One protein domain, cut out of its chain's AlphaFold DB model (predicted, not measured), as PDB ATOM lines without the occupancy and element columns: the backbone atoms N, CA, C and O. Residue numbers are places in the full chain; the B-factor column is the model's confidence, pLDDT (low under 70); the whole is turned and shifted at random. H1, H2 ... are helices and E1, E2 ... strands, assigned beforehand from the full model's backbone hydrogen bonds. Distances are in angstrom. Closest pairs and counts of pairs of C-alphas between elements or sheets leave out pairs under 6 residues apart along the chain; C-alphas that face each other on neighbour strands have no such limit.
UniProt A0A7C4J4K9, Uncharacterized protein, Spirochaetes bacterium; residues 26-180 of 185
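Overview. This is residues 26 to 180 of the 185 residues of an uncharacterized protein of Spirochaetes bacterium (UniProt A0A7C4J4K9). A strongly twisted sheet of four strands, E1 to E4, makes one end of an elongated domain, and helices reach from its E4 edge to the far end, where H4 and H5 stand at right angles to each other. H3 and H7 run side by side in opposite ways between the two ends, H6 is set crosswise to H3 and touches both, H2 lies beside E4, and H1 packs on the sheet with its residues 31 to 35. The printed part has 155 residues, with seven named helices followed along the chain by four named strands; the class is mixed, helices and strands. The sheet is antiparallel in the order E1 E2 E3 E4, a meander, each strand the antiparallel neighbour of the one before. The whole is compact, with a radius of gyration of the C-alphas of 16.7 A, and spans 53 by 32 by 25 A.

Arrangement. In the sheet, E1, residues 142 to 149, and E2, residues 153 to 160, form a hairpin, with N 155 and O 148 at 2.8 A, within hydrogen-bond range. E1 bends by 60 degrees at residue 145. E2 and E3, residues 163 to 172, form a second hairpin, with N 156 and O 167 at 2.8 A. E3 and E4, residues 175 to 179, form a third, with N 170 and O 177 at 2.8 A. From edge to edge the strands' lines turn by 66 degrees, and the way across the sheet turns by 77 degrees. H1, residues 31 to 43, is on the sheet at a height of 12.5 A, over E4 and only just over E3, on which 3 of its C-alphas fall. It runs slantwise to the strands, at 54 degrees to E4 on the local plane. H2, residues 47 to 54, stands at the sheet's level; the closest C-alphas of H2 and E4 are those of Tyr 54 and Phe 177, 4.7 A apart. H1 and H2 form a helical hairpin: they touch at a shallow tilt of 13 degrees, opposite ways, with the C-alphas of Met 38 and Met 50 closest at 6.5 A. H3, residues 57 to 72, only grazes the sheet with its residues 57 to 60. H3 and H7, residues 122 to 134, touch through residues 63 to 70 and 122 to 127, at a shallow tilt of 28 degrees, opposite ways; their closest C-alphas are those of Met 70 and Ala 123, 4.8 A apart. The hub is H6, residues 97 to 109. It touches H3 about perpendicular, at 84 degrees, with Ile 64 and Ser 97 closest at 6.1 A between C-alphas. H6 touches H7 at a steep tilt of 61 degrees, the C-alphas of Phe 104 and Ala 128 being closest at 7.3 A. H6 and H2 only just touch, with 3 pairs of C-alphas within 8 A, the closest being those of Leu 47 and Phe 105 at 6.3 A. H4, residues 77 to 83, and H5, residues 89 to 94, touch about perpendicular, at 89 degrees, with the C-alphas of Ala 81 and Tyr 92 closest at 5.5 A; both are apart from the four strands. In H1 to H7 every O i to N i+4 pair is within hydrogen-bond range.

Along the chain. E3 is the longest strand, 29.2 A from first to last C-alpha; E2 measures 23.1 A and E1 19.4 A. E4 ends at C-alpha 179, (63.042, 136.680, 23.159). H3, the longest helix, measures 22.3 A and begins at C-alpha 57, (68.394, 140.197, 18.459). H6 measures 18.6 A, H1 18.2 A and H7 18.1 A. H1 begins at C-alpha 31, (51.595, 143.799, 24.469).

Size, cuts and confidence. The two C-alphas farthest apart are those of Trp 26 and Asn 88, at 52.8 A. The printed part has no cut. The link from H6 to H7, residues 110 to 121, is long, and that from H7 to E1 is short. Mean pLDDT of the printed part is 93.2; residue 26 and residues 112 to 116 are under 70.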
ATOM      1  N   TRP A  26      48.503 148.659  33.244       57.22
ATOM      2  CA  TRP A  26      49.624 149.605  33.292       57.22
ATOM      3  C   TRP A  26      50.941 148.982  32.817       57.22
ATOM      4  O   TRP A  26      51.796 149.679  32.265       57.22
ATOM      5  N   PHE A  27      51.110 147.671  33.015       70.94
ATOM      6  CA  PHE A  27      52.315 146.954  32.595       70.94
ATOM      7  C   PHE A  27      52.218 146.365  31.190       70.94
ATOM      8  O   PHE A  27      53.260 146.076  30.609       70.94
ATOM      9  N   ASP A  28      51.013 146.234  30.627       81.56
ATOM     10  CA  ASP A  28      50.821 145.675  29.286       81.56
ATOM     11  C   ASP A  28      51.614 146.441  28.217       81.56
ATOM     12  O   ASP A  28      52.226 145.818  27.358       81.56
ATOM     13  N   ARG A  29      51.702 147.778  28.303       83.81
ATOM     14  CA  ARG A  29      52.512 148.621  27.392       83.81
ATOM     15  C   ARG A  29      52.304 148.292  25.899       83.81
ATOM     16  O   ARG A  29      53.254 148.354  25.120       83.81
ATOM     17  N   GLY A  30      51.082 147.919  25.515       91.38
ATOM     18  CA  GLY A  30      50.736 147.536  24.142       91.38
ATOM     19  C   GLY A  30      51.179 146.121  23.762       91.38
ATOM     20  O   GLY A  30      51.446 145.852  22.588       91.38
ATOM     21  N   LEU A  31      51.311 145.209  24.729       94.69
ATOM     22  CA  LEU A  31      51.595 143.799  24.469       94.69
ATOM     23  C   LEU A  31      50.399 143.138  23.788       94.69
ATOM     24  O   LEU A  31      50.597 142.403  22.826       94.69
ATOM     25  N   ASP A  32      49.173 143.433  24.225       93.56
ATOM     26  CA  ASP A  32      47.976 142.912  23.556       93.56
ATOM     27  C   ASP A  32      47.861 143.429  22.116       93.56
ATOM     28  O   ASP A  32      47.653 142.635  21.196       93.56
ATOM     29  N   ASP A  33      48.119 144.719  21.887       93.88
ATOM     30  CA  ASP A  33      48.164 145.298  20.537       93.88
ATOM     31  C   ASP A  33      49.255 144.645  19.674       93.88
ATOM     32  O   ASP A  33      49.022 144.289  18.515       93.88
ATOM     33  N   THR A  34      50.431 144.407  20.262       95.06
ATOM     34  CA  THR A  34      51.529 143.679  19.611       95.06
ATOM     35  C   THR A  34      51.082 142.277  19.192       95.06
ATOM     36  O   THR A  34      51.322 141.865  18.056       95.06
ATOM     37  N   LEU A  35      50.392 141.540  20.067       95.88
ATOM     38  CA  LEU A  35      49.891 140.197  19.769       95.88
ATOM     39  C   LEU A  35      48.825 140.206  18.668       95.88
ATOM     40  O   LEU A  35      48.820 139.309  17.820       95.88
ATOM     41  N   VAL A  36      47.947 141.213  18.646       95.44
ATOM     42  CA  VAL A  36      46.953 141.398  17.577       95.44
ATOM     43  C   VAL A  36      47.644 141.630  16.234       95.44
ATOM     44  O   VAL A  36      47.296 140.978  15.244       95.44
ATOM     45  N   GLU A  37      48.653 142.501  16.181       96.81
ATOM     46  CA  GLU A  37      49.396 142.763  14.947       96.81
ATOM     47  C   GLU A  37      50.173 141.526  14.477       96.81
ATOM     48  O   GLU A  37      50.102 141.147  13.305       96.81
ATOM     49  N   MET A  38      50.853 140.840  15.396       97.38
ATOM     50  CA  MET A  38      51.546 139.588  15.100       97.38
ATOM     51  C   MET A  38      50.588 138.526  14.555       97.38
ATOM     52  O   MET A  38      50.907 137.870  13.566       97.38
ATOM     53  N   ARG A  39      49.392 138.383  15.143       95.81
ATOM     54  CA  ARG A  39      48.361 137.453  14.657       95.81
ATOM     55  C   ARG A  39      47.866 137.833  13.263       95.81
ATOM     56  O   ARG A  39      47.677 136.952  12.426       95.81
ATOM     57  N   LYS A  40      47.695 139.127  12.979       96.19
ATOM     58  CA  LYS A  40      47.328 139.615  11.641       96.19
ATOM     59  C   LYS A  40      48.381 139.225  10.600       96.19
ATOM     60  O   LYS A  40      48.023 138.632   9.584       96.19
ATOM     61  N   LEU A  41      49.658 139.499  10.872       96.06
ATOM     62  CA  LEU A  41      50.762 139.130   9.978       96.06
ATOM     63  C   LEU A  41      50.873 137.609   9.806       96.06
ATOM     64  O   LEU A  41      51.061 137.123   8.689       96.06
ATOM     65  N   PHE A  42      50.691 136.848  10.886       94.94
ATOM     66  CA  PHE A  42      50.704 135.386  10.853       94.94
ATOM     67  C   PHE A  42      49.603 134.831   9.941       94.94
ATOM     68  O   PHE A  42      49.878 134.006   9.068       94.94
ATOM     69  N   ASN A  43      48.380 135.354  10.060       93.25
ATOM     70  CA  ASN A  43      47.249 134.974   9.209       93.25
ATOM     71  C   ASN A  43      47.471 135.341   7.733       93.25
ATOM     72  O   ASN A  43      47.040 134.612   6.841       93.25
ATOM     73  N   GLN A  44      48.183 136.439   7.470       94.75
ATOM     74  CA  GLN A  44      48.608 136.850   6.127       94.75
ATOM     75  C   GLN A  44      49.825 136.062   5.612       94.75
ATOM     76  O   GLN A  44      50.212 136.205   4.455       94.75
ATOM     77  N   ARG A  45      50.399 135.177   6.441       91.69
ATOM     78  CA  ARG A  45      51.618 134.397   6.171       91.69
ATOM     79  C   ARG A  45      52.860 135.264   5.922       91.69
ATOM     80  O   ARG A  45      53.786 134.829   5.234       91.69
ATOM     81  N   GLU A  46      52.917 136.442   6.536       95.00
ATOM     82  CA  GLU A  46      54.024 137.407   6.452       95.00
ATOM     83  C   GLU A  46      55.128 137.102   7.486       95.00
ATOM     84  O   GLU A  46      55.541 137.945   8.285       95.00
ATOM     85  N   LEU A  47      55.615 135.855   7.497       94.81
ATOM     86  CA  LEU A  47      56.527 135.342   8.536       94.81
ATOM     87  C   LEU A  47      57.874 136.081   8.584       94.81
ATOM     88  O   LEU A  47      58.454 136.261   9.653       94.81
ATOM     89  N   VAL A  48      58.362 136.530   7.427       95.88
ATOM     90  CA  VAL A  48      59.606 137.303   7.316       95.88
ATOM     91  C   VAL A  48      59.454 138.659   8.007       95.88
ATOM     92  O   VAL A  48      60.296 139.033   8.822       95.88
ATOM     93  N   GLN A  49      58.352 139.362   7.738       96.44
ATOM     94  CA  GLN A  49      58.054 140.646   8.367       96.44
ATOM     95  C   GLN A  49      57.861 140.487   9.876       96.44
ATOM     96  O   GLN A  49      58.352 141.310  10.648       96.44
ATOM     97  N   MET A  50      57.202 139.411  10.316       95.81
ATOM     98  CA  MET A  50      57.097 139.103  11.742       95.81
ATOM     99  C   MET A  50      58.464 138.920  12.394       95.81
ATOM    100  O   MET A  50      58.722 139.488  13.452       95.81
ATOM    101  N   TYR A  51      59.342 138.143  11.761       97.44
ATOM    102  CA  TYR A  51      60.688 137.906  12.267       97.44
ATOM    103  C   TYR A  51      61.486 139.204  12.391       97.44
ATOM    104  O   TYR A  51      62.116 139.466  13.415       97.44
ATOM    105  N   ASP A  52      61.425 140.057  11.375       96.75
ATOM    106  CA  ASP A  52      62.164 141.314  11.388       96.75
ATOM    107  C   ASP A  52      61.644 142.256  12.474       96.75
ATOM    108  O   ASP A  52      62.443 142.812  13.234       96.75
ATOM    109  N   ASN A  53      60.320 142.365  12.594       96.81
ATOM    110  CA  ASN A  53      59.666 143.378  13.415       96.81
ATOM    111  C   ASN A  53      59.465 142.976  14.876       96.81
ATOM    112  O   ASN A  53      59.361 143.871  15.715       96.81
ATOM    113  N   TYR A  54      59.341 141.681  15.169       97.44
ATOM    114  CA  TYR A  54      58.899 141.183  16.475       97.44
ATOM    115  C   TYR A  54      59.864 140.209  17.127       97.44
ATOM    116  O   TYR A  54      59.590 139.785  18.239       97.44
ATOM    117  N   VAL A  55      60.981 139.849  16.498       97.69
ATOM    118  CA  VAL A  55      61.979 138.969  17.119       97.69
ATOM    119  C   VAL A  55      63.172 139.799  17.572       97.69
ATOM    120  O   VAL A  55      63.713 140.605  16.808       97.69
ATOM    121  N   HIS A  56      63.558 139.618  18.830       97.62
ATOM    122  CA  HIS A  56      64.693 140.284  19.445       97.62
ATOM    123  C   HIS A  56      66.023 139.743  18.886       97.62
ATOM    124  O   HIS A  56      66.086 138.679  18.263       97.62
ATOM    125  N   ASN A  57      67.099 140.511  19.063       96.12
ATOM    126  CA  ASN A  57      68.394 140.197  18.459       96.12
ATOM    127  C   ASN A  57      69.046 138.937  19.041       96.12
ATOM    128  O   ASN A  57      69.787 138.272  18.333       96.12
ATOM    129  N   ASP A  58      68.725 138.558  20.276       95.56
ATOM    130  CA  ASP A  58      69.238 137.330  20.898       95.56
ATOM    131  C   ASP A  58      68.899 136.060  20.094       95.56
ATOM    132  O   ASP A  58      69.788 135.284  19.741       95.56
ATOM    133  N   ILE A  59      67.631 135.885  19.719       96.94
ATOM    134  CA  ILE A  59      67.170 134.795  18.861       96.94
ATOM    135  C   ILE A  59      67.773 134.951  17.461       96.94
ATOM    136  O   ILE A  59      68.186 133.959  16.855       96.94
ATOM    137  N   LYS A  60      67.831 136.180  16.925       97.25
ATOM    138  CA  LYS A  60      68.387 136.436  15.585       97.25
ATOM    139  C   LYS A  60      69.847 136.004  15.486       97.25
ATOM    140  O   LYS A  60      70.212 135.293  14.549       97.25
ATOM    141  N   ASP A  61      70.649 136.357  16.480       96.94
ATOM    142  CA  ASP A  61      72.061 136.008  16.560       96.94
ATOM    143  C   ASP A  61      72.258 134.494  16.662       96.94
ATOM    144  O   ASP A  61      73.138 133.937  16.002       96.94
ATOM    145  N   ASP A  62      71.416 133.797  17.425       96.62
ATOM    146  CA  ASP A  62      71.501 132.340  17.543       96.62
ATOM    147  C   ASP A  62      71.103 131.622  16.246       96.62
ATOM    148  O   ASP A  62      71.769 130.662  15.846       96.62
ATOM    149  N   ILE A  63      70.106 132.126  15.512       97.94
ATOM    150  CA  ILE A  63      69.786 131.628  14.167       97.94
ATOM    151  C   ILE A  63      70.954 131.865  13.201       97.94
ATOM    152  O   ILE A  63      71.304 130.966  12.435       97.94
ATOM    153  N   ILE A  64      71.602 133.032  13.247       97.94
ATOM    154  CA  ILE A  64      72.774 133.324  12.408       97.94
ATOM    155  C   ILE A  64      73.923 132.357  12.722       97.94
ATOM    156  O   ILE A  64      74.500 131.783  11.794       97.94
ATOM    157  N   LYS A  65      74.224 132.115  14.004       98.00
ATOM    158  CA  LYS A  65      75.238 131.129  14.421       98.00
ATOM    159  C   LYS A  65      74.901 129.732  13.909       98.00
ATOM    160  O   LYS A  65      75.781 129.048  13.388       98.00
ATOM    161  N   LEU A  66      73.635 129.320  14.000       97.94
ATOM    162  CA  LEU A  66      73.194 128.036  13.459       97.94
ATOM    163  C   LEU A  66      73.345 127.980  11.935       97.94
ATOM    164  O   LEU A  66      73.766 126.953  11.418       97.94
ATOM    165  N   ILE A  67      73.069 129.058  11.196       97.94
ATOM    166  CA  ILE A  67      73.271 129.085   9.737       97.94
ATOM    167  C   ILE A  67      74.758 128.925   9.385       97.94
ATOM    168  O   ILE A  67      75.101 128.184   8.461       97.94
ATOM    169  N   ILE A  68      75.649 129.577  10.135       97.31
ATOM    170  CA  ILE A  68      77.101 129.433   9.960       97.31
ATOM    171  C   ILE A  68      77.540 127.993  10.260       97.31
ATOM    172  O   ILE A  68      78.286 127.400   9.474       97.31
ATOM    173  N   ALA A  69      77.045 127.403  11.351       97.50
ATOM    174  CA  ALA A  69      77.316 126.009  11.700       97.50
ATOM    175  C   ALA A  69      76.790 125.045  10.623       97.50
ATOM    176  O   ALA A  69      77.523 124.171  10.170       97.50
ATOM    177  N   MET A  70      75.573 125.273  10.122       97.00
ATOM    178  CA  MET A  70      74.941 124.481   9.062       97.00
ATOM    179  C   MET A  70      75.788 124.440   7.787       97.00
ATOM    180  O   MET A  70      75.908 123.382   7.167       97.00
ATOM    181  N   LYS A  71      76.403 125.567   7.403       96.00
ATOM    182  CA  LYS A  71      77.351 125.620   6.278       96.00
ATOM    183  C   LYS A  71      78.680 124.936   6.597       96.00
ATOM    184  O   LYS A  71      79.234 124.259   5.739       96.00
ATOM    185  N   THR A  72      79.183 125.094   7.819       95.94
ATOM    186  CA  THR A  72      80.478 124.538   8.248       95.94
ATOM    187  C   THR A  72      80.454 123.014   8.409       95.94
ATOM    188  O   THR A  72      81.446 122.363   8.095       95.94
ATOM    189  N   GLU A  73      79.334 122.425   8.844       92.56
ATOM    190  CA  GLU A  73      79.184 120.973   9.058       92.56
ATOM    191  C   GLU A  73      79.334 120.142   7.771       92.56
ATOM    192  O   GLU A  73      79.573 118.937   7.854       92.56
ATOM    193  N   LYS A  74      79.147 120.750   6.589       88.88
ATOM    194  CA  LYS A  74      79.218 120.148   5.236       88.88
ATOM    195  C   LYS A  74      78.415 118.855   5.002       88.88
ATOM    196  O   LYS A  74      78.437 118.269   3.923       88.88
ATOM    197  N   THR A  75      77.655 118.404   5.989       94.06
ATOM    198  CA  THR A  75      76.808 117.219   5.891       94.06
ATOM    199  C   THR A  75      75.516 117.593   5.171       94.06
ATOM    200  O   THR A  75      74.914 118.622   5.478       94.06
ATOM    201  N   ASP A  76      75.085 116.760   4.217       95.31
ATOM    202  CA  ASP A  76      73.849 116.923   3.433       95.31
ATOM    203  C   ASP A  76      73.735 118.225   2.609       95.31
ATOM    204  O   ASP A  76      72.633 118.596   2.204       95.31
ATOM    205  N   GLU A  77      74.842 118.906   2.296       94.88
ATOM    206  CA  GLU A  77      74.839 120.220   1.621       94.88
ATOM    207  C   GLU A  77      73.988 120.263   0.353       94.88
ATOM    208  O   GLU A  77      73.212 121.196   0.156       94.88
ATOM    209  N   TYR A  78      74.095 119.241  -0.498       94.81
ATOM    210  CA  TYR A  78      73.296 119.152  -1.719       94.81
ATOM    211  C   TYR A  78      71.793 119.074  -1.416       94.81
ATOM    212  O   TYR A  78      70.993 119.764  -2.049       94.81
ATOM    213  N   LYS A  79      71.406 118.279  -0.413       94.56
ATOM    214  CA  LYS A  79      70.003 118.132  -0.006       94.56
ATOM    215  C   LYS A  79      69.472 119.424   0.601       94.56
ATOM    216  O   LYS A  79      68.354 119.815   0.284       94.56
ATOM    217  N   ILE A  80      70.267 120.093   1.438       95.25
ATOM    218  CA  ILE A  80      69.916 121.386   2.041       95.25
ATOM    219  C   ILE A  80      69.743 122.441   0.947       95.25
ATOM    220  O   ILE A  80      68.714 123.115   0.907       95.25
ATOM    221  N   ALA A  81      70.704 122.542   0.023       95.44
ATOM    222  CA  ALA A  81      70.642 123.471  -1.100       95.44
ATOM    223  C   ALA A  81      69.367 123.253  -1.926       95.44
ATOM    224  O   ALA A  81      68.615 124.201  -2.152       95.44
ATOM    225  N   LEU A  82      69.073 122.003  -2.297       92.81
ATOM    226  CA  LEU A  82      67.861 121.644  -3.033       92.81
ATOM    227  C   LEU A  82      66.587 121.979  -2.241       92.81
ATOM    228  O   LEU A  82      65.663 122.590  -2.779       92.81
ATOM    229  N   ARG A  83      66.543 121.626  -0.950       92.00
ATOM    230  CA  ARG A  83      65.381 121.836  -0.074       92.00
ATOM    231  C   ARG A  83      65.066 123.317   0.117       92.00
ATOM    232  O   ARG A  83      63.894 123.680   0.116       92.00
ATOM    233  N   LEU A  84      66.093 124.160   0.215       93.62
ATOM    234  CA  LEU A  84      65.984 125.621   0.272       93.62
ATOM    235  C   LEU A  84      65.894 126.273  -1.123       93.62
ATOM    236  O   LEU A  84      65.959 127.497  -1.251       93.62
ATOM    237  N   ASN A  85      65.700 125.478  -2.183       93.50
ATOM    238  CA  ASN A  85      65.492 125.929  -3.559       93.50
ATOM    239  C   ASN A  85      66.672 126.730  -4.154       93.50
ATOM    240  O   ASN A  85      66.476 127.676  -4.925       93.50
ATOM    241  N   TYR A  86      67.903 126.400  -3.773       95.69
ATOM    242  CA  TYR A  86      69.108 126.875  -4.449       95.69
ATOM    243  C   TYR A  86      69.411 126.003  -5.668       95.69
ATOM    244  O   TYR A  86      69.161 124.800  -5.664       95.69
ATOM    245  N   LYS A  87      69.993 126.605  -6.710       95.00
ATOM    246  CA  LYS A  87      70.355 125.888  -7.943       95.00
ATOM    247  C   LYS A  87      71.466 124.865  -7.714       95.00
ATOM    248  O   LYS A  87      71.520 123.853  -8.399       95.00
ATOM    249  N   ASN A  88      72.389 125.160  -6.802       95.75
ATOM    250  CA  ASN A  88      73.526 124.308  -6.478       95.75
ATOM    251  C   ASN A  88      74.130 124.682  -5.115       95.75
ATOM    252  O   ASN A  88      73.819 125.725  -4.534       95.75
ATOM    253  N   VAL A  89      75.035 123.827  -4.635       97.00
ATOM    254  CA  VAL A  89      75.748 123.983  -3.356       97.00
ATOM    255  C   VAL A  89      76.565 125.278  -3.305       97.00
ATOM    256  O   VAL A  89      76.590 125.943  -2.275       97.00
ATOM    257  N   LYS A  90      77.164 125.703  -4.426       97.44
ATOM    258  CA  LYS A  90      77.924 126.962  -4.503       97.44
ATOM    259  C   LYS A  90      77.037 128.179  -4.221       97.44
ATOM    260  O   LYS A  90      77.422 129.052  -3.452       97.44
ATOM    261  N   GLN A  91      75.838 128.228  -4.806       97.75
ATOM    262  CA  GLN A  91      74.882 129.305  -4.548       97.75
ATOM    263  C   GLN A  91      74.422 129.311  -3.085       97.75
ATOM    264  O   GLN A  91      74.324 130.377  -2.490       97.75
ATOM    265  N   TYR A  92      74.170 128.134  -2.507       97.56
ATOM    266  CA  TYR A  92      73.826 127.988  -1.090       97.56
ATOM    267  C   TYR A  92      74.934 128.522  -0.163       97.56
ATOM    268  O   TYR A  92      74.655 129.304   0.747       97.56
ATOM    269  N   HIS A  93      76.196 128.171  -0.420       96.56
ATOM    270  CA  HIS A  93      77.327 128.663   0.374       96.56
ATOM    271  C   HIS A  93      77.505 130.173   0.286       96.56
ATOM    272  O   HIS A  93      77.727 130.820   1.309       96.56
ATOM    273  N   ASN A  94      77.326 130.738  -0.907       97.44
ATOM    274  CA  ASN A  94      77.457 132.175  -1.137       97.44
ATOM    275  C   ASN A  94      76.252 132.994  -0.646       97.44
ATOM    276  O   ASN A  94      76.339 134.216  -0.585       97.44
ATOM    277  N   ALA A  95      75.123 132.355  -0.325       97.75
ATOM    278  CA  ALA A  95      73.923 133.057   0.118       97.75
ATOM    279  C   ALA A  95      74.124 133.716   1.489       97.75
ATOM    280  O   ALA A  95      74.757 133.133   2.373       97.75
ATOM    281  N   SER A  96      73.544 134.893   1.709       97.81
ATOM    282  CA  SER A  96      73.580 135.516   3.033       97.81
ATOM    283  C   SER A  96      72.728 134.732   4.041       97.81
ATOM    284  O   SER A  96      71.824 133.978   3.664       97.81
ATOM    285  N   SER A  97      72.967 134.924   5.344       96.56
ATOM    286  CA  SER A  97      72.096 134.346   6.384       96.56
ATOM    287  C   SER A  97      70.644 134.798   6.225       96.56
ATOM    288  O   SER A  97      69.718 134.025   6.464       96.56
ATOM    289  N   ARG A  98      70.446 136.030   5.742       96.31
ATOM    290  CA  ARG A  98      69.129 136.578   5.435       96.31
ATOM    291  C   ARG A  98      68.435 135.825   4.299       96.31
ATOM    292  O   ARG A  98      67.272 135.461   4.449       96.31
ATOM    293  N   ASP A  99      69.137 135.543   3.203       97.69
ATOM    294  CA  ASP A  99      68.571 134.784   2.077       97.69
ATOM    295  C   ASP A  99      68.154 133.371   2.495       97.69
ATOM    296  O   ASP A  99      67.110 132.869   2.076       97.69
ATOM    297  N   ILE A 100      68.976 132.728   3.330       97.56
ATOM    298  CA  ILE A 100      68.698 131.394   3.871       97.56
ATOM    299  C   ILE A 100      67.442 131.429   4.739       97.56
ATOM    300  O   ILE A 100      66.555 130.595   4.560       97.56
ATOM    301  N   LEU A 101      67.334 132.413   5.635       97.06
ATOM    302  CA  LEU A 101      66.170 132.603   6.495       97.06
ATOM    303  C   LEU A 101      64.879 132.805   5.684       97.06
ATOM    304  O   LEU A 101      63.881 132.139   5.956       97.06
ATOM    305  N   ILE A 102      64.905 133.673   4.666       96.69
ATOM    306  CA  ILE A 102      63.754 133.898   3.775       96.69
ATOM    307  C   ILE A 102      63.313 132.575   3.142       96.69
ATOM    308  O   ILE A 102      62.131 132.242   3.157       96.69
ATOM    309  N   ARG A 103      64.265 131.772   2.654       95.50
ATOM    310  CA  ARG A 103      63.967 130.471   2.037       95.50
ATOM    311  C   ARG A 103      63.415 129.448   3.022       95.50
ATOM    312  O   ARG A 103      62.583 128.639   2.620       95.50
ATOM    313  N   PHE A 104      63.827 129.482   4.290       95.25
ATOM    314  CA  PHE A 104      63.196 128.679   5.341       95.25
ATOM    315  C   PHE A 104      61.732 129.080   5.546       95.25
ATOM    316  O   PHE A 104      60.864 128.208   5.542       95.25
ATOM    317  N   PHE A 105      61.435 130.376   5.657       94.88
ATOM    318  CA  PHE A 105      60.053 130.841   5.795       94.88
ATOM    319  C   PHE A 105      59.203 130.546   4.553       94.88
ATOM    320  O   PHE A 105      58.057 130.111   4.681       94.88
ATOM    321  N   ASP A 106      59.768 130.672   3.352       92.56
ATOM    322  CA  ASP A 106      59.099 130.263   2.113       92.56
ATOM    323  C   ASP A 106      58.773 128.766   2.097       92.56
ATOM    324  O   ASP A 106      57.695 128.368   1.646       92.56
ATOM    325  N   LEU A 107      59.683 127.936   2.612       90.06
ATOM    326  CA  LEU A 107      59.492 126.493   2.719       90.06
ATOM    327  C   LEU A 107      58.358 126.130   3.683       90.06
ATOM    328  O   LEU A 107      57.625 125.177   3.419       90.06
ATOM    329  N   MET A 108      58.222 126.881   4.781       87.19
ATOM    330  CA  MET A 108      57.133 126.726   5.751       87.19
ATOM    331  C   MET A 108      55.792 127.158   5.160       87.19
ATOM    332  O   MET A 108      54.791 126.468   5.331       87.19
ATOM    333  N   ARG A 109      55.776 128.266   4.410       86.75
ATOM    334  CA  ARG A 109      54.572 128.779   3.742       86.75
ATOM    335  C   ARG A 109      54.068 127.839   2.646       86.75
ATOM    336  O   ARG A 109      52.859 127.662   2.504       86.75
ATOM    337  N   ASN A 110      54.989 127.271   1.868       82.31
ATOM    338  CA  ASN A 110      54.704 126.442   0.698       82.31
ATOM    339  C   ASN A 110      55.534 125.146   0.743       82.31
ATOM    340  O   ASN A 110      56.556 125.033   0.051       82.31
ATOM    341  N   PRO A 111      55.112 124.140   1.529       76.50
ATOM    342  CA  PRO A 111      55.832 122.880   1.621       76.50
ATOM    343  C   PRO A 111      55.764 122.131   0.284       76.50
ATOM    344  O   PRO A 111      54.757 121.529  -0.074       76.50
ATOM    345  N   ARG A 112      56.866 122.155  -0.472       67.38
ATOM    346  CA  ARG A 112      56.965 121.485  -1.784       67.38
ATOM    347  C   ARG A 112      57.066 119.962  -1.703       67.38
ATOM    348  O   ARG A 112      56.813 119.276  -2.686       67.38
ATOM    349  N   TYR A 113      57.461 119.433  -0.550       67.25
ATOM    350  CA  TYR A 113      57.738 118.014  -0.362       67.25
ATOM    351  C   TYR A 113      56.772 117.448   0.672       67.25
ATOM    352  O   TYR A 113      56.724 117.934   1.800       67.25
ATOM    353  N   LYS A 114      56.019 116.415   0.281       64.62
ATOM    354  CA  LYS A 114      55.089 115.688   1.161       64.62
ATOM    355  C   LYS A 114      55.780 114.618   2.017       64.62
ATOM    356  O   LYS A 114      55.148 114.049   2.896       64.62
ATOM    357  N   GLN A 115      57.056 114.329   1.753       60.53
ATOM    358  CA  GLN A 115      57.820 113.308   2.466       60.53
ATOM    359  C   GLN A 115      58.761 113.916   3.517       60.53
ATOM    360  O   GLN A 115      59.295 115.011   3.297       60.53
ATOM    361  N   PRO A 116      59.004 113.200   4.631       66.19
ATOM    362  CA  PRO A 116      60.008 113.581   5.613       66.19
ATOM    363  C   PRO A 116      61.382 113.728   4.954       66.19
ATOM    364  O   PRO A 116      61.824 112.881   4.182       66.19
ATOM    365  N   SER A 117      62.065 114.823   5.269       71.81
ATOM    366  CA  SER A 117      63.439 115.046   4.828       71.81
ATOM    367  C   SER A 117      64.382 114.086   5.555       71.81
ATOM    368  O   SER A 117      64.333 113.996   6.777       71.81
ATOM    369  N   ASN A 118      65.292 113.431   4.827       86.69
ATOM    370  CA  ASN A 118      66.362 112.604   5.402       86.69
ATOM    371  C   ASN A 118      67.673 113.388   5.647       86.69
ATOM    372  O   ASN A 118      68.752 112.791   5.669       86.69
ATOM    373  N   ILE A 119      67.587 114.718   5.763       92.44
ATOM    374  CA  ILE A 119      68.701 115.593   6.159       92.44
ATOM    375  C   ILE A 119      69.033 115.332   7.634       92.44
ATOM    376  O   ILE A 119      68.154 115.410   8.489       92.44
ATOM    377  N   LYS A 120      70.303 115.039   7.914       95.19
ATOM    378  CA  LYS A 120      70.874 114.736   9.233       95.19
ATOM    379  C   LYS A 120      71.746 115.865   9.791       95.19
ATOM    380  O   LYS A 120      72.145 115.783  10.947       95.19
ATOM    381  N   ASN A 121      72.044 116.895   8.992       96.69
ATOM    382  CA  ASN A 121      72.768 118.092   9.437       96.69
ATOM    383  C   ASN A 121      72.100 118.691  10.687       96.69
ATOM    384  O   ASN A 121      70.912 119.033  10.668       96.69
ATOM    385  N   SER A 122      72.857 118.780  11.777       96.25
ATOM    386  CA  SER A 122      72.316 119.068  13.108       96.25
ATOM    387  C   SER A 122      71.814 120.503  13.185       96.25
ATOM    388  O   SER A 122      70.687 120.761  13.619       96.25
ATOM    389  N   ALA A 123      72.619 121.442  12.691       97.25
ATOM    390  CA  ALA A 123      72.252 122.845  12.661       97.25
ATOM    391  C   ALA A 123      71.028 123.114  11.768       97.25
ATOM    392  O   ALA A 123      70.140 123.855  12.185       97.25
ATOM    393  N   TYR A 124      70.907 122.457  10.605       96.19
ATOM    394  CA  TYR A 124      69.702 122.541   9.765       96.19
ATOM    395  C   TYR A 124      68.443 122.123  10.534       96.19
ATOM    396  O   TYR A 124      67.436 122.832  10.512       96.19
ATOM    397  N   LEU A 125      68.493 120.978  11.226       95.06
ATOM    398  CA  LEU A 125      67.352 120.458  11.981       95.06
ATOM    399  C   LEU A 125      66.959 121.398  13.125       95.06
ATOM    400  O   LEU A 125      65.770 121.644  13.333       95.06
ATOM    401  N   ARG A 126      67.948 121.971  13.819       96.19
ATOM    402  CA  ARG A 126      67.719 122.977  14.863       96.19
ATOM    403  C   ARG A 126      67.075 124.239  14.299       96.19
ATOM    404  O   ARG A 126      66.084 124.679  14.860       96.19
ATOM    405  N   ILE A 127      67.556 124.775  13.172       96.38
ATOM    406  CA  ILE A 127      66.936 125.945  12.520       96.38
ATOM    407  C   ILE A 127      65.491 125.634  12.131       96.38
ATOM    408  O   ILE A 127      64.591 126.408  12.453       96.38
ATOM    409  N   ALA A 128      65.262 124.500  11.464       93.62
ATOM    410  CA  ALA A 128      63.931 124.096  11.030       93.62
ATOM    411  C   ALA A 128      62.962 124.002  12.219       93.62
ATOM    412  O   ALA A 128      61.849 124.523  12.139       93.62
ATOM    413  N   LEU A 129      63.398 123.398  13.328       92.94
ATOM    414  CA  LEU A 129      62.607 123.294  14.551       92.94
ATOM    415  C   LEU A 129      62.369 124.666  15.195       92.94
ATOM    416  O   LEU A 129      61.220 125.031  15.435       92.94
ATOM    417  N   SER A 130      63.433 125.437  15.435       94.56
ATOM    418  CA  SER A 130      63.361 126.749  16.084       94.56
ATOM    419  C   SER A 130      62.435 127.699  15.332       94.56
ATOM    420  O   SER A 130      61.549 128.289  15.942       94.56
ATOM    421  N   LEU A 131      62.581 127.805  14.010       95.19
ATOM    422  CA  LEU A 131      61.733 128.676  13.195       95.19
ATOM    423  C   LEU A 131      60.280 128.179  13.117       95.19
ATOM    424  O   LEU A 131      59.373 129.003  13.054       95.19
ATOM    425  N   SER A 132      60.042 126.860  13.166       91.06
ATOM    426  CA  SER A 132      58.676 126.308  13.166       91.06
ATOM    427  C   SER A 132      57.950 126.612  14.477       91.06
ATOM    428  O   SER A 132      56.757 126.905  14.478       91.06
ATOM    429  N   LEU A 133      58.671 126.563  15.599       92.62
ATOM    430  CA  LEU A 133      58.112 126.837  16.921       92.62
ATOM    431  C   LEU A 133      57.967 128.332  17.209       92.62
ATOM    432  O   LEU A 133      57.059 128.705  17.949       92.62
ATOM    433  N   LEU A 134      58.800 129.179  16.598       95.19
ATOM    434  CA  LEU A 134      58.902 130.612  16.891       95.19
ATOM    435  C   LEU A 134      57.557 131.355  16.906       95.19
ATOM    436  O   LEU A 134      57.338 132.207  17.762       95.19
ATOM    437  N   PHE A 135      56.649 131.015  15.987       94.88
ATOM    438  CA  PHE A 135      55.321 131.637  15.878       94.88
ATOM    439  C   PHE A 135      54.167 130.666  16.140       94.88
ATOM    440  O   PHE A 135      53.006 131.020  15.960       94.88
ATOM    441  N   SER A 136      54.464 129.448  16.594       93.31
ATOM    442  CA  SER A 136      53.458 128.396  16.788       93.31
ATOM    443  C   SER A 136      52.383 128.752  17.820       93.31
ATOM    444  O   SER A 136      51.275 128.241  17.738       93.31
ATOM    445  N   PHE A 137      52.651 129.682  18.745       95.19
ATOM    446  CA  PHE A 137      51.667 130.158  19.727       95.19
ATOM    447  C   PHE A 137      50.519 130.957  19.099       95.19
ATOM    448  O   PHE A 137      49.500 131.187  19.747       95.19
ATOM    449  N   LEU A 138      50.692 131.414  17.856       94.81
ATOM    450  CA  LEU A 138      49.675 132.152  17.112       94.81
ATOM    451  C   LEU A 138      48.750 131.231  16.314       94.81
ATOM    452  O   LEU A 138      47.754 131.714  15.777       94.81
ATOM    453  N   ASP A 139      49.049 129.932  16.254       92.31
ATOM    454  CA  ASP A 139      48.186 128.931  15.633       92.31
ATOM    455  C   ASP A 139      46.796 128.923  16.301       92.31
ATOM    456  O   ASP A 139      46.664 129.118  17.510       92.31
ATOM    457  N   ASN A 140      45.749 128.682  15.511       88.50
ATOM    458  CA  ASN A 140      44.368 128.577  15.986       88.50
ATOM    459  C   ASN A 140      44.170 127.414  16.969       88.50
ATOM    460  O   ASN A 140      43.226 127.437  17.753       88.50
ATOM    461  N   GLY A 141      45.039 126.400  16.927       92.00
ATOM    462  CA  GLY A 141      45.020 125.283  17.871       92.00
ATOM    463  C   GLY A 141      45.653 125.576  19.235       92.00
ATOM    464  O   GLY A 141      45.682 124.673  20.069       92.00
ATOM    465  N   MET A 142      46.179 126.787  19.466       95.81
ATOM    466  CA  MET A 142      46.847 127.188  20.709       95.81
ATOM    467  C   MET A 142      46.038 128.239  21.474       95.81
ATOM    468  O   MET A 142      45.653 129.271  20.927       95.81
ATOM    469  N   GLU A 143      45.857 128.019  22.774       95.94
ATOM    470  CA  GLU A 143      45.121 128.911  23.673       95.94
ATOM    471  C   GLU A 143      46.052 129.514  24.729       95.94
ATOM    472  O   GLU A 143      46.891 128.813  25.295       95.94
ATOM    473  N   LEU A 144      45.910 130.814  25.003       95.81
ATOM    474  CA  LEU A 144      46.629 131.495  26.082       95.81
ATOM    475  C   LEU A 144      46.014 131.100  27.432       95.81
ATOM    476  O   LEU A 144      44.875 131.457  27.711       95.81
ATOM    477  N   VAL A 145      46.777 130.405  28.276       97.00
ATOM    478  CA  VAL A 145      46.302 129.889  29.574       97.00
ATOM    479  C   VAL A 145      46.882 130.618  30.785       97.00
ATOM    480  O   VAL A 145      46.322 130.534  31.873       97.00
ATOM    481  N   ASP A 146      48.004 131.319  30.625       96.00
ATOM    482  CA  ASP A 146      48.607 132.143  31.681       96.00
ATOM    483  C   ASP A 146      49.353 133.325  31.055       96.00
ATOM    484  O   ASP A 146      50.041 133.166  30.043       96.00
ATOM    485  N   LYS A 147      49.237 134.506  31.664       95.00
ATOM    486  CA  LYS A 147      49.879 135.745  31.209       95.00
ATOM    487  C   LYS A 147      50.479 136.459  32.416       95.00
ATOM    488  O   LYS A 147      49.757 136.976  33.266       95.00
ATOM    489  N   LYS A 148      51.811 136.526  32.475       93.75
ATOM    490  CA  LYS A 148      52.555 137.279  33.493       93.75
ATOM    491  C   LYS A 148      53.285 138.429  32.829       93.75
ATOM    492  O   LYS A 148      54.133 138.197  31.975       93.75
ATOM    493  N   ILE A 149      52.971 139.656  33.227       92.75
ATOM    494  CA  ILE A 149      53.558 140.870  32.654       92.75
ATOM    495  C   ILE A 149      54.280 141.624  33.765       92.75
ATOM    496  O   ILE A 149      53.696 141.925  34.804       92.75
ATOM    497  N   GLY A 150      55.553 141.911  33.541       89.56
ATOM    498  CA  GLY A 150      56.373 142.803  34.345       89.56
ATOM    499  C   GLY A 150      56.789 144.037  33.545       89.56
ATOM    500  O   GLY A 150      56.377 144.247  32.410       89.56
ATOM    501  N   LEU A 151      57.662 144.857  34.133       87.56
ATOM    502  CA  LEU A 151      58.041 146.159  33.571       87.56
ATOM    503  C   LEU A 151      58.712 146.078  32.189       87.56
ATOM    504  O   LEU A 151      58.475 146.925  31.328       87.56
ATOM    505  N   LYS A 152      59.609 145.106  32.016       92.62
ATOM    506  CA  LYS A 152      60.384 144.902  30.783       92.62
ATOM    507  C   LYS A 152      60.188 143.526  30.170       92.62
ATOM    508  O   LYS A 152      60.707 143.281  29.092       92.62
ATOM    509  N   CYS A 153      59.474 142.637  30.847       95.38
ATOM    510  CA  CYS A 153      59.342 141.255  30.432       95.38
ATOM    511  C   CYS A 153      57.922 140.771  30.590       95.38
ATOM    512  O   CYS A 153      57.283 141.068  31.594       95.38
ATOM    513  N   ALA A 154      57.469 139.978  29.632       96.25
ATOM    514  CA  ALA A 154      56.236 139.228  29.745       96.25
ATOM    515  C   ALA A 154      56.504 137.755  29.447       96.25
ATOM    516  O   ALA A 154      57.296 137.420  28.570       96.25
ATOM    517  N   MET A 155      55.836 136.878  30.185       97.06
ATOM    518  CA  MET A 155      55.827 135.443  29.959       97.06
ATOM    519  C   MET A 155      54.385 135.010  29.734       97.06
ATOM    520  O   MET A 155      53.528 135.182  30.603       97.06
ATOM    521  N   LEU A 156      54.127 134.454  28.559       97.06
ATOM    522  CA  LEU A 156      52.827 133.944  28.157       97.06
ATOM    523  C   LEU A 156      52.920 132.430  28.031       97.06
ATOM    524  O   LEU A 156      53.814 131.914  27.362       97.06
ATOM    525  N   THR A 157      51.994 131.713  28.652       97.56
ATOM    526  CA  THR A 157      51.890 130.262  28.512       97.56
ATOM    527  C   THR A 157      50.727 129.942  27.594       97.56
ATOM    528  O   THR A 157      49.588 130.284  27.896       97.56
ATOM    529  N   TYR A 158      51.018 129.252  26.499       97.25
ATOM    530  CA  TYR A 158      50.030 128.726  25.571       97.25
ATOM    531  C   TYR A 158      49.921 127.208  25.705       97.25
ATOM    532  O   TYR A 158      50.927 126.522  25.910       97.25
ATOM    533  N   LYS A 159      48.713 126.667  25.555       97.56
ATOM    534  CA  LYS A 159      48.436 125.229  25.571       97.56
ATOM    535  C   LYS A 159      47.545 124.863  24.392       97.56
ATOM    536  O   LYS A 159      46.588 125.567  24.097       97.56
ATOM    537  N   GLY A 160      47.860 123.758  23.730       95.12
ATOM    538  CA  GLY A 160      47.132 123.326  22.545       95.12
ATOM    539  C   GLY A 160      47.926 122.315  21.734       95.12
ATOM    540  O   GLY A 160      49.093 122.071  22.029       95.12
ATOM    541  N   ASN A 161      47.299 121.682  20.743       89.81
ATOM    542  CA  ASN A 161      47.978 120.760  19.820       89.81
ATOM    543  C   ASN A 161      48.849 119.677  20.511       89.81
ATOM    544  O   ASN A 161      49.881 119.268  19.983       89.81
ATOM    545  N   ASN A 162      48.435 119.205  21.695       91.25
ATOM    546  CA  ASN A 162      49.158 118.254  22.555       91.25
ATOM    547  C   ASN A 162      50.499 118.743  23.143       91.25
ATOM    548  O   ASN A 162      51.294 117.921  23.600       91.25
ATOM    549  N   PHE A 163      50.757 120.052  23.199       93.38
ATOM    550  CA  PHE A 163      51.919 120.600  23.903       93.38
ATOM    551  C   PHE A 163      51.599 121.890  24.675       93.38
ATOM    552  O   PHE A 163      50.533 122.494  24.556       93.38
ATOM    553  N   THR A 164      52.520 122.276  25.556       95.44
ATOM    554  CA  THR A 164      52.484 123.540  26.304       95.44
ATOM    555  C   THR A 164      53.745 124.316  25.978       95.44
ATOM    556  O   THR A 164      54.834 123.746  25.975       95.44
ATOM    557  N   MET A 165      53.605 125.609  25.713       95.19
ATOM    558  CA  MET A 165      54.707 126.465  25.309       95.19
ATOM    559  C   MET A 165      54.709 127.753  26.113       95.19
ATOM    560  O   MET A 165      53.679 128.402  26.272       95.19
ATOM    561  N   LYS A 166      55.888 128.130  26.605       95.75
ATOM    562  CA  LYS A 166      56.120 129.425  27.238       95.75
ATOM    563  C   LYS A 166      56.810 130.336  26.238       95.75
ATOM    564  O   LYS A 166      57.847 129.970  25.692       95.75
ATOM    565  N   ILE A 167      56.223 131.500  26.016       96.75
ATOM    566  CA  ILE A 167      56.730 132.542  25.137       96.75
ATOM    567  C   ILE A 167      57.153 133.719  25.997       96.75
ATOM    568  O   ILE A 167      56.392 134.167  26.856       96.75
ATOM    569  N   TYR A 168      58.355 134.220  25.750       97.19
ATOM    570  CA  TYR A 168      58.887 135.383  26.439       97.19
ATOM    571  C   TYR A 168      58.896 136.580  25.499       97.19
ATOM    572  O   TYR A 168      59.286 136.473  24.335       97.19
ATOM    573  N   PHE A 169      58.492 137.726  26.028       97.62
ATOM    574  CA  PHE A 169      58.616 139.016  25.373       97.62
ATOM    575  C   PHE A 169      59.485 139.940  26.217       97.62
ATOM    576  O   PHE A 169      59.361 139.958  27.441       97.62
ATOM    577  N   TYR A 170      60.319 140.734  25.553       97.38
ATOM    578  CA  TYR A 170      61.129 141.790  26.141       97.38
ATOM    579  C   TYR A 170      60.709 143.148  25.578       97.38
ATOM    580  O   TYR A 170      60.555 143.303  24.365       97.38
ATOM    581  N   TYR A 171      60.510 144.128  26.454       96.00
ATOM    582  CA  TYR A 171      60.136 145.485  26.082       96.00
ATOM    583  C   TYR A 171      61.378 146.349  25.895       96.00
ATOM    584  O   TYR A 171      62.123 146.616  26.846       96.00
ATOM    585  N   GLN A 172      61.562 146.849  24.680       94.62
ATOM    586  CA  GLN A 172      62.676 147.709  24.312       94.62
ATOM    587  C   GLN A 172      62.201 148.776  23.326       94.62
ATOM    588  O   GLN A 172      61.400 148.495  22.444       94.62
ATOM    589  N   ASN A 173      62.701 150.008  23.452       92.00
ATOM    590  CA  ASN A 173      62.455 151.085  22.481       92.00
ATOM    591  C   ASN A 173      60.967 151.286  22.125       92.00
ATOM    592  O   ASN A 173      60.622 151.497  20.966       92.00
ATOM    593  N   GLY A 174      60.081 151.191  23.119       91.31
ATOM    594  CA  GLY A 174      58.647 151.397  22.918       91.31
ATOM    595  C   GLY A 174      57.870 150.172  22.428       91.31
ATOM    596  O   GLY A 174      56.667 150.287  22.218       91.31
ATOM    597  N   LYS A 175      58.520 149.014  22.241       94.81
ATOM    598  CA  LYS A 175      57.930 147.840  21.591       94.81
ATOM    599  C   LYS A 175      58.270 146.531  22.307       94.81
ATOM    600  O   LYS A 175      59.344 146.389  22.888       94.81
ATOM    601  N   TRP A 176      57.359 145.562  22.235       96.88
ATOM    602  CA  TRP A 176      57.586 144.189  22.687       96.88
ATOM    603  C   TRP A 176      58.190 143.319  21.585       96.88
ATOM    604  O   TRP A 176      57.706 143.298  20.452       96.88
ATOM    605  N   PHE A 177      59.221 142.556  21.939       97.75
ATOM    606  CA  PHE A 177      59.898 141.616  21.050       97.75
ATOM    607  C   PHE A 177      59.934 140.223  21.670       97.75
ATOM    608  O   PHE A 177      60.263 140.083  22.844       97.75
ATOM    609  N   LEU A 178      59.656 139.190  20.880       97.44
ATOM    610  CA  LEU A 178      59.931 137.799  21.216       97.44
ATOM    611  C   LEU A 178      61.414 137.616  21.529       97.44
ATOM    612  O   LEU A 178      62.269 137.988  20.727       97.44
ATOM    613  N   THR A 179      61.697 136.995  22.665       96.50
ATOM    614  CA  THR A 179      63.042 136.680  23.159       96.50
ATOM    615  C   THR A 179      63.072 135.227  23.632       96.50
ATOM    616  O   THR A 179      62.034 134.602  23.855       96.50
ATOM    617  N   ASP A 180      64.268 134.671  23.794       92.62
ATOM    618  CA  ASP A 180      64.463 133.377  24.453       92.62
ATOM    619  C   ASP A 180      64.386 133.454  25.988       92.62
ATOM    620  O   ASP A 180      64.491 132.433  26.668       92.62
TER     621      ASP A 180